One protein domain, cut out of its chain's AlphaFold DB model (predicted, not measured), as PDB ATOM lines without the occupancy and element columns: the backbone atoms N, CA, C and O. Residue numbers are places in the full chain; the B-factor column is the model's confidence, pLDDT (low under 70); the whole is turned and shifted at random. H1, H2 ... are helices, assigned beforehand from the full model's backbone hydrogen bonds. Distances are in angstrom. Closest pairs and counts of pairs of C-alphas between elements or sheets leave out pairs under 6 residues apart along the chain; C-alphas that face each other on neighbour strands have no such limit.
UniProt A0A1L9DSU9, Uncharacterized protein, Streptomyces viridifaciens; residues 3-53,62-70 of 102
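What this domain is: This is residues 3 to 53 and 62 to 70 of the 102 residues of an uncharacterized protein of Streptomyces viridifaciens (UniProt A0A1L9DSU9). This is an open, loosely built trace of four short helices strung on long loops: H1 and H2 follow each other on one side of the body, a long link leads away from them to H3 at another end, and H4 sticks out by itself beyond a cut in the chain. A long loop, residues 3 to 16, leads into H1. The printed part has 60 residues with four named helices in the order H1, H2, H3, H4 and no named strand; the class is all helix, although under half of the residues, 26 of the 60, are in named elements. The whole is only just loose, close to extended, with a radius of gyration of the C-alphas of 15.6 A and spans of 43 by 30 by 18 A.

Where its parts are: The printed part begins at Asp 3, with its C-alpha at (4.867, 1.552, 45.970), and residues 3 to 16 hold no named element. H1 is residues 17 to 20, beginning at C-alpha 17 at (24.071, 0.648, 51.679). H2, the longest helix, is residues 26 to 34 and measures 12.3 A from first to last C-alpha. H3 is residues 47 to 52, 9.2 A long. H4 is residues 62 to 68, 10.0 A long, and ends at C-alpha 68 at (-2.988, 9.611, 21.790).

How they stand to each other: H1 and H2 only just touch, with 3 pairs of C-alphas within 8 A; the closest C-alphas are those of Ile 19 and Glu 26, 6.2 A apart. Their centres are 11.8 A apart. H3 is apart from H1 and from H2. H4 is apart from H1, H2 and H3. In H2 every O i to N i+4 pair is within hydrogen-bond range, while H3 has 1 of 2 and H4 has 2 of 3; H1, with four residues, is too short for such a pair, and its one O i to N i+3 pair is within range.

The domain as a whole: The two C-alphas farthest apart are those of Lys 10 and Ala 64, 44.6 A. Residues 62 to 70, of which 62 to 68 belong to H4, stand free; the body without them has 51 residues and spans 37 by 27 by 16 A. Residues 54 to 61 are not printed, and C-alphas 53 and 62 are 19.6 A apart across this cut, which lies in the link from H3 to H4. The link from H1 to H2 is tight, with 5 residues, and the link from H2 to H3 is long, with 12. The mean pLDDT of the printed part is 84.1, and the model's confidence is low, under 70, at residues 62 to 70.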
ATOM      1  N   ASP A   3       4.107   1.129  44.793       88.44
ATOM      2  CA  ASP A   3       4.867   1.552  45.970       88.44
ATOM      3  C   ASP A   3       4.588   3.029  46.267       88.44
ATOM      4  O   ASP A   3       4.744   3.887  45.396       88.44
ATOM      5  N   THR A   4       4.169   3.305  47.499       88.81
ATOM      6  CA  THR A   4       3.899   4.649  48.029       88.81
ATOM      7  C   THR A   4       4.731   4.957  49.278       88.81
ATOM      8  O   THR A   4       4.443   5.923  49.980       88.81
ATOM      9  N   GLY A   5       5.708   4.113  49.617       87.44
ATOM     10  CA  GLY A   5       6.535   4.260  50.810       87.44
ATOM     11  C   GLY A   5       7.706   5.205  50.572       87.44
ATOM     12  O   GLY A   5       8.286   5.214  49.496       87.44
ATOM     13  N   ASN A   6       8.092   5.985  51.575       90.19
ATOM     14  CA  ASN A   6       9.349   6.737  51.560       90.19
ATOM     15  C   ASN A   6      10.354   6.043  52.472       90.19
ATOM     16  O   ASN A   6       9.949   5.522  53.511       90.19
ATOM     17  N   TYR A   7      11.624   6.040  52.082       91.81
ATOM     18  CA  TYR A   7      12.716   5.469  52.864       91.81
ATOM     19  C   TYR A   7      13.311   6.527  53.811       91.81
ATOM     20  O   TYR A   7      13.609   7.643  53.384       91.81
ATOM     21  N   TYR A   8      13.438   6.178  55.092       92.38
ATOM     22  CA  TYR A   8      13.883   7.046  56.187       92.38
ATOM     23  C   TYR A   8      14.991   6.354  57.006       92.38
ATOM     24  O   TYR A   8      14.687   5.616  57.954       92.38
ATOM     25  N   PRO A   9      16.278   6.569  56.664       92.88
ATOM     26  CA  PRO A   9      17.397   5.793  57.210       92.88
ATOM     27  C   PRO A   9      17.624   5.974  58.711       92.88
ATOM     28  O   PRO A   9      18.141   5.071  59.367       92.88
ATOM     29  N   LYS A  10      17.284   7.142  59.265       94.62
ATOM     30  CA  LYS A  10      17.565   7.469  60.671       94.62
ATOM     31  C   LYS A  10      16.367   7.197  61.568       94.62
ATOM     32  O   LYS A  10      16.536   6.829  62.724       94.62
ATOM     33  N   GLU A  11      15.170   7.400  61.039       96.06
ATOM     34  CA  GLU A  11      13.938   7.434  61.815       96.06
ATOM     35  C   GLU A  11      13.242   6.073  61.868       96.06
ATOM     36  O   GLU A  11      12.537   5.799  62.840       96.06
ATOM     37  N   ARG A  12      13.394   5.230  60.833       94.25
ATOM     38  CA  ARG A  12      12.581   4.011  60.706       94.25
ATOM     39  C   ARG A  12      13.302   2.810  60.108       94.25
ATOM     40  O   ARG A  12      13.199   1.719  60.653       94.25
ATOM     41  N   ASP A  13      13.968   2.999  58.976       92.75
ATOM     42  CA  ASP A  13      14.327   1.879  58.097       92.75
ATOM     43  C   ASP A  13      15.744   1.349  58.333       92.75
ATOM     44  O   ASP A  13      16.085   0.257  57.881       92.75
ATOM     45  N   GLY A  14      16.568   2.107  59.061       94.94
ATOM     46  CA  GLY A  14      17.999   1.850  59.139       94.94
ATOM     47  C   GLY A  14      18.698   2.162  57.816       94.94
ATOM     48  O   GLY A  14      18.075   2.380  56.778       94.94
ATOM     49  N   ARG A  15      20.028   2.216  57.855       95.44
ATOM     50  CA  ARG A  15      20.828   2.498  56.663       95.44
ATOM     51  C   ARG A  15      20.849   1.283  55.732       95.44
ATOM     52  O   ARG A  15      21.213   0.192  56.158       95.44
ATOM     53  N   ILE A  16      20.528   1.494  54.459       95.19
ATOM     54  CA  ILE A  16      20.636   0.497  53.392       95.19
ATOM     55  C   ILE A  16      21.729   0.942  52.418       95.19
ATOM     56  O   ILE A  16      21.525   1.845  51.609       95.19
ATOM     57  N   ASP A  17      22.880   0.270  52.457       96.56
ATOM     58  CA  ASP A  17      24.071   0.648  51.679       96.56
ATOM     59  C   ASP A  17      23.813   0.691  50.166       96.56
ATOM     60  O   ASP A  17      24.298   1.577  49.467       96.56
ATOM     61  N   ALA A  18      22.991  -0.224  49.646       92.81
ATOM     62  CA  ALA A  18      22.623  -0.230  48.230       92.81
ATOM     63  C   ALA A  18      21.886   1.052  47.802       92.81
ATOM     64  O   ALA A  18      22.023   1.475  46.653       92.81
ATOM     65  N   ILE A  19      21.120   1.664  48.712       92.19
ATOM     66  CA  ILE A  19      20.391   2.911  48.460       92.19
ATOM     67  C   ILE A  19      21.311   4.118  48.681       92.19
ATOM     68  O   ILE A  19      21.379   4.994  47.824       92.19
ATOM     69  N   GLU A  20      22.047   4.147  49.795       94.31
ATOM     70  CA  GLU A  20      22.899   5.287  50.167       94.31
ATOM     71  C   GLU A  20      24.149   5.415  49.290       94.31
ATOM     72  O   GLU A  20      24.449   6.496  48.786       94.31
ATOM     73  N   ASP A  21      24.873   4.312  49.094       93.69
ATOM     74  CA  ASP A  21      26.172   4.291  48.411       93.69
ATOM     75  C   ASP A  21      26.062   3.707  47.000       93.69
ATOM     76  O   ASP A  21      26.772   4.114  46.081       93.69
ATOM     77  N   GLY A  22      25.155   2.746  46.812       87.81
ATOM     78  CA  GLY A  22      24.955   2.061  45.534       87.81
ATOM     79  C   GLY A  22      24.160   2.863  44.499       87.81
ATOM     80  O   GLY A  22      24.040   2.422  43.355       87.81
ATOM     81  N   GLY A  23      23.594   4.015  44.880       88.19
ATOM     82  CA  GLY A  23      22.768   4.852  44.005       88.19
ATOM     83  C   GLY A  23      21.468   4.180  43.543       88.19
ATOM     84  O   GLY A  23      20.837   4.641  42.587       88.19
ATOM     85  N   LEU A  24      21.072   3.077  44.184       91.75
ATOM     86  CA  LEU A  24      19.837   2.372  43.878       91.75
ATOM     87  C   LEU A  24      18.655   3.148  44.461       91.75
ATOM     88  O   LEU A  24      18.684   3.572  45.611       91.75
ATOM     89  N   THR A  25      17.576   3.302  43.698       90.50
ATOM     90  CA  THR A  25      16.353   3.881  44.268       90.50
ATOM     91  C   THR A  25      15.671   2.872  45.194       90.50
ATOM     92  O   THR A  25      15.703   1.663  44.954       90.50
ATOM     93  N   GLU A  26      14.976   3.353  46.217       90.56
ATOM     94  CA  GLU A  26      14.286   2.528  47.211       90.56
ATOM     95  C   GLU A  26      13.232   1.600  46.586       90.56
ATOM     96  O   GLU A  26      13.109   0.431  46.959       90.56
ATOM     97  N   SER A  27      12.520   2.068  45.557       90.62
ATOM     98  CA  SER A  27      11.554   1.232  44.834       90.62
ATOM     99  C   SER A  27      12.232   0.155  43.982       90.62
ATOM    100  O   SER A  27      11.657  -0.916  43.800       90.62
ATOM    101  N   ARG A  28      13.451   0.400  43.476       91.94
ATOM    102  CA  ARG A  28      14.241  -0.626  42.769       91.94
ATOM    103  C   ARG A  28      14.816  -1.647  43.737       91.94
ATOM    104  O   ARG A  28      14.787  -2.835  43.435       91.94
ATOM    105  N   TRP A  29      15.265  -1.204  44.908       94.31
ATOM    106  CA  TRP A  29      15.643  -2.101  45.995       94.31
ATOM    107  C   TRP A  29      14.460  -3.002  46.385       94.31
ATOM    108  O   TRP A  29      14.592  -4.222  46.404       94.31
ATOM    109  N   THR A  30      13.269  -2.428  46.563       92.12
ATOM    110  CA  THR A  30      12.038  -3.172  46.886       92.12
ATOM    111  C   THR A  30      11.647  -4.164  45.783       92.12
ATOM    112  O   THR A  30      11.324  -5.314  46.070       92.12
ATOM    113  N   GLU A  31      11.717  -3.759  44.511       94.06
ATOM    114  CA  GLU A  31      11.443  -4.632  43.360       94.06
ATOM    115  C   GLU A  31      12.341  -5.875  43.334       94.06
ATOM    116  O   GLU A  31      11.852  -6.974  43.074       94.06
ATOM    117  N   GLN A  32      13.631  -5.717  43.644       94.75
ATOM    118  CA  GLN A  32      14.581  -6.831  43.701       94.75
ATOM    119  C   GLN A  32      14.232  -7.829  44.810       94.75
ATOM    120  O   GLN A  32      14.316  -9.033  44.588       94.75
ATOM    121  N   HIS A  33      13.792  -7.341  45.972       93.06
ATOM    122  CA  HIS A  33      13.418  -8.196  47.103       93.06
ATOM    123  C   HIS A  33      12.078  -8.904  46.885       93.06
ATOM    124  O   HIS A  33      11.890 -10.027  47.346       93.06
ATOM    125  N   LEU A  34      11.146  -8.262  46.178       93.31
ATOM    126  CA  LEU A  34       9.815  -8.814  45.925       93.31
ATOM    127  C   LEU A  34       9.740  -9.685  44.666       93.31
ATOM    128  O   LEU A  34       8.764 -10.410  44.501       93.31
ATOM    129  N   GLY A  35      10.709  -9.594  43.752       94.25
ATOM    130  CA  GLY A  35      10.699 -10.349  42.492       94.25
ATOM    131  C   GLY A  35       9.561  -9.962  41.535       94.25
ATOM    132  O   GLY A  35       9.251 -10.692  40.593       94.25
ATOM    133  N   HIS A  36       8.920  -8.813  41.756       92.81
ATOM    134  CA  HIS A  36       7.769  -8.344  40.990       92.81
ATOM    135  C   HIS A  36       7.928  -6.885  40.610       92.81
ATOM    136  O   HIS A  36       8.373  -6.088  41.425       92.81
ATOM    137  N   ARG A  37       7.446  -6.508  39.417       92.44
ATOM    138  CA  ARG A  37       7.509  -5.118  38.956       92.44
ATOM    139  C   ARG A  37       6.850  -4.161  39.953       92.44
ATOM    140  O   ARG A  37       5.649  -4.287  40.243       92.44
ATOM    141  N   VAL A  38       7.610  -3.159  40.387       91.25
ATOM    142  CA  VAL A  38       7.158  -2.087  41.283       91.25
ATOM    143  C   VAL A  38       7.077  -0.769  40.518       91.25
ATOM    144  O   VAL A  38       7.959  -0.432  39.733       91.25
ATOM    145  N   VAL A  39       6.003  -0.015  40.742       91.19
ATOM    146  CA  VAL A  39       5.822   1.339  40.207       91.19
ATOM    147  C   VAL A  39       5.666   2.304  41.375       91.19
ATOM    148  O   VAL A  39       4.738   2.156  42.170       91.19
ATOM    149  N   LYS A  40       6.565   3.288  41.467       88.88
ATOM    150  CA  LYS A  40       6.542   4.332  42.497       88.88
ATOM    151  C   LYS A  40       5.487   5.386  42.184       88.88
ATOM    152  O   LYS A  40       5.442   5.900  41.068       88.88
ATOM    153  N   VAL A  41       4.648   5.718  43.163       89.00
ATOM    154  CA  VAL A  41       3.606   6.747  43.051       89.00
ATOM    155  C   VAL A  41       3.515   7.533  44.368       89.00
ATOM    156  O   VAL A  41       3.832   7.008  45.429       89.00
ATOM    157  N   PHE A  42       3.074   8.794  44.307       86.38
ATOM    158  CA  PHE A  42       2.771   9.660  45.465       86.38
ATOM    159  C   PHE A  42       3.945  10.040  46.386       86.38
ATOM    160  O   PHE A  42       3.715  10.560  47.471       86.38
ATOM    161  N   ASN A  43       5.199   9.880  45.959       82.94
ATOM    162  CA  ASN A  43       6.371  10.160  46.804       82.94
ATOM    163  C   ASN A  43       6.486  11.630  47.274       82.94
ATOM    164  O   ASN A  43       7.101  11.895  48.300       82.94
ATOM    165  N   GLY A  44       5.884  12.576  46.545       82.31
ATOM    166  CA  GLY A  44       5.819  13.999  46.908       82.31
ATOM    167  C   GLY A  44       4.412  14.497  47.249       82.31
ATOM    168  O   GLY A  44       4.161  15.696  47.184       82.31
ATOM    169  N   THR A  45       3.462  13.597  47.509       82.94
ATOM    170  CA  THR A  45       2.073  13.963  47.816       82.94
ATOM    171  C   THR A  45       1.827  13.834  49.311       82.94
ATOM    172  O   THR A  45       1.996  12.752  49.871       82.94
ATOM    173  N   TYR A  46       1.398  14.918  49.961       82.44
ATOM    174  CA  TYR A  46       0.978  14.846  51.356       82.44
ATOM    175  C   TYR A  46      -0.334  14.071  51.474       82.44
ATOM    176  O   TYR A  46      -1.227  14.207  50.639       82.44
ATOM    177  N   ALA A  47      -0.480  13.291  52.548       83.75
ATOM    178  CA  ALA A  47      -1.702  12.527  52.791       83.75
ATOM    179  C   ALA A  47      -2.949  13.433  52.827       83.75
ATOM    180  O   ALA A  47      -3.988  13.069  52.282       83.75
ATOM    181  N   GLN A  48      -2.817  14.639  53.390       84.81
ATOM    182  CA  GLN A  48      -3.903  15.613  53.474       84.81
ATOM    183  C   GLN A  48      -4.366  16.108  52.093       84.81
ATOM    184  O   GLN A  48      -5.566  16.246  51.861       84.81
ATOM    185  N   ASP A  49      -3.444  16.285  51.138       83.81
ATOM    186  CA  ASP A  49      -3.781  16.729  49.779       83.81
ATOM    187  C   ASP A  49      -4.702  15.731  49.059       83.81
ATOM    188  O   ASP A  49      -5.512  16.130  48.221       83.81
ATOM    189  N   LEU A  50      -4.616  14.435  49.385       83.44
ATOM    190  CA  LEU A  50      -5.502  13.416  48.809       83.44
ATOM    191  C   LEU A  50      -6.962  13.605  49.244       83.44
ATOM    192  O   LEU A  50      -7.868  13.251  48.488       83.44
ATOM    193  N   LEU A  51      -7.184  14.161  50.438       86.69
ATOM    194  CA  LEU A  51      -8.511  14.413  51.001       86.69
ATOM    195  C   LEU A  51      -9.042  15.789  50.596       86.69
ATOM    196  O   LEU A  51     -10.203  15.922  50.219       86.69
ATOM    197  N   GLU A  52      -8.189  16.808  50.667       87.81
ATOM    198  CA  GLU A  52      -8.594  18.209  50.525       87.81
ATOM    199  C   GLU A  52      -8.546  18.710  49.082       87.81
ATOM    200  O   GLU A  52      -9.227  19.674  48.731       87.81
ATOM    201  N   ARG A  53      -7.746  18.069  48.222       82.69
ATOM    202  CA  ARG A  53      -7.527  18.507  46.837       82.69
ATOM    203  C   ARG A  53      -7.793  17.378  45.836       82.69
ATOM    204  O   ARG A  53      -6.965  17.143  44.945       82.69
ATOM    205  N   PHE A  62     -11.207  10.509  28.744       58.28
ATOM    206  CA  PHE A  62      -9.776  10.764  28.991       58.28
ATOM    207  C   PHE A  62      -8.827   9.608  28.625       58.28
ATOM    208  O   PHE A  62      -7.680   9.862  28.261       58.28
ATOM    209  N   LEU A  63      -9.264   8.346  28.701       54.91
ATOM    210  CA  LEU A  63      -8.409   7.183  28.402       54.91
ATOM    211  C   LEU A  63      -8.003   7.101  26.920       54.91
ATOM    212  O   LEU A  63      -6.897   6.652  26.618       54.91
ATOM    213  N   ALA A  64      -8.863   7.569  26.011       51.94
ATOM    214  CA  ALA A  64      -8.569   7.619  24.580       51.94
ATOM    215  C   ALA A  64      -7.544   8.722  24.253       51.94
ATOM    216  O   ALA A  64      -6.568   8.472  23.547       51.94
ATOM    217  N   GLU A  65      -7.707   9.908  24.847       50.94
ATOM    218  CA  GLU A  65      -6.812  11.058  24.640       50.94
ATOM    219  C   GLU A  65      -5.419  10.818  25.250       50.94
ATOM    220  O   GLU A  65      -4.396  11.144  24.654       50.94
ATOM    221  N   SER A  66      -5.362  10.171  26.420       49.06
ATOM    222  CA  SER A  66      -4.109   9.902  27.149       49.06
ATOM    223  C   SER A  66      -3.170   8.968  26.377       49.06
ATOM    224  O   SER A  66      -1.954   9.138  26.423       49.06
ATOM    225  N   ARG A  67      -3.731   7.998  25.639       50.31
ATOM    226  CA  ARG A  67      -2.973   7.113  24.740       50.31
ATOM    227  C   ARG A  67      -2.507   7.840  23.476       50.31
ATOM    228  O   ARG A  67      -1.418   7.553  22.994       50.31
ATOM    229  N   ARG A  68      -3.303   8.789  22.971       41.53
ATOM    230  CA  ARG A  68      -2.988   9.611  21.790       41.53
ATOM    231  C   ARG A  68      -1.888  10.643  22.062       41.53
ATOM    232  O   ARG A  68      -1.099  10.924  21.170       41.53
ATOM    233  N   LEU A  69      -1.823  11.172  23.284       42.88
ATOM    234  CA  LEU A  69      -0.853  12.188  23.710       42.88
ATOM    235  C   LEU A  69       0.422  11.612  24.354       42.88
ATOM    236  O   LEU A  69       1.248  12.377  24.839       42.88
ATOM    237  N   GLY A  70       0.585  10.283  24.418       37.16
ATOM    238  CA  GLY A  70       1.737   9.670  25.100       37.16
ATOM    239  C   GLY A  70       1.780   9.946  26.611       37.16
ATOM    240  O   GLY A  70       2.817   9.784  27.239       37.16
TER     241      GLY A  70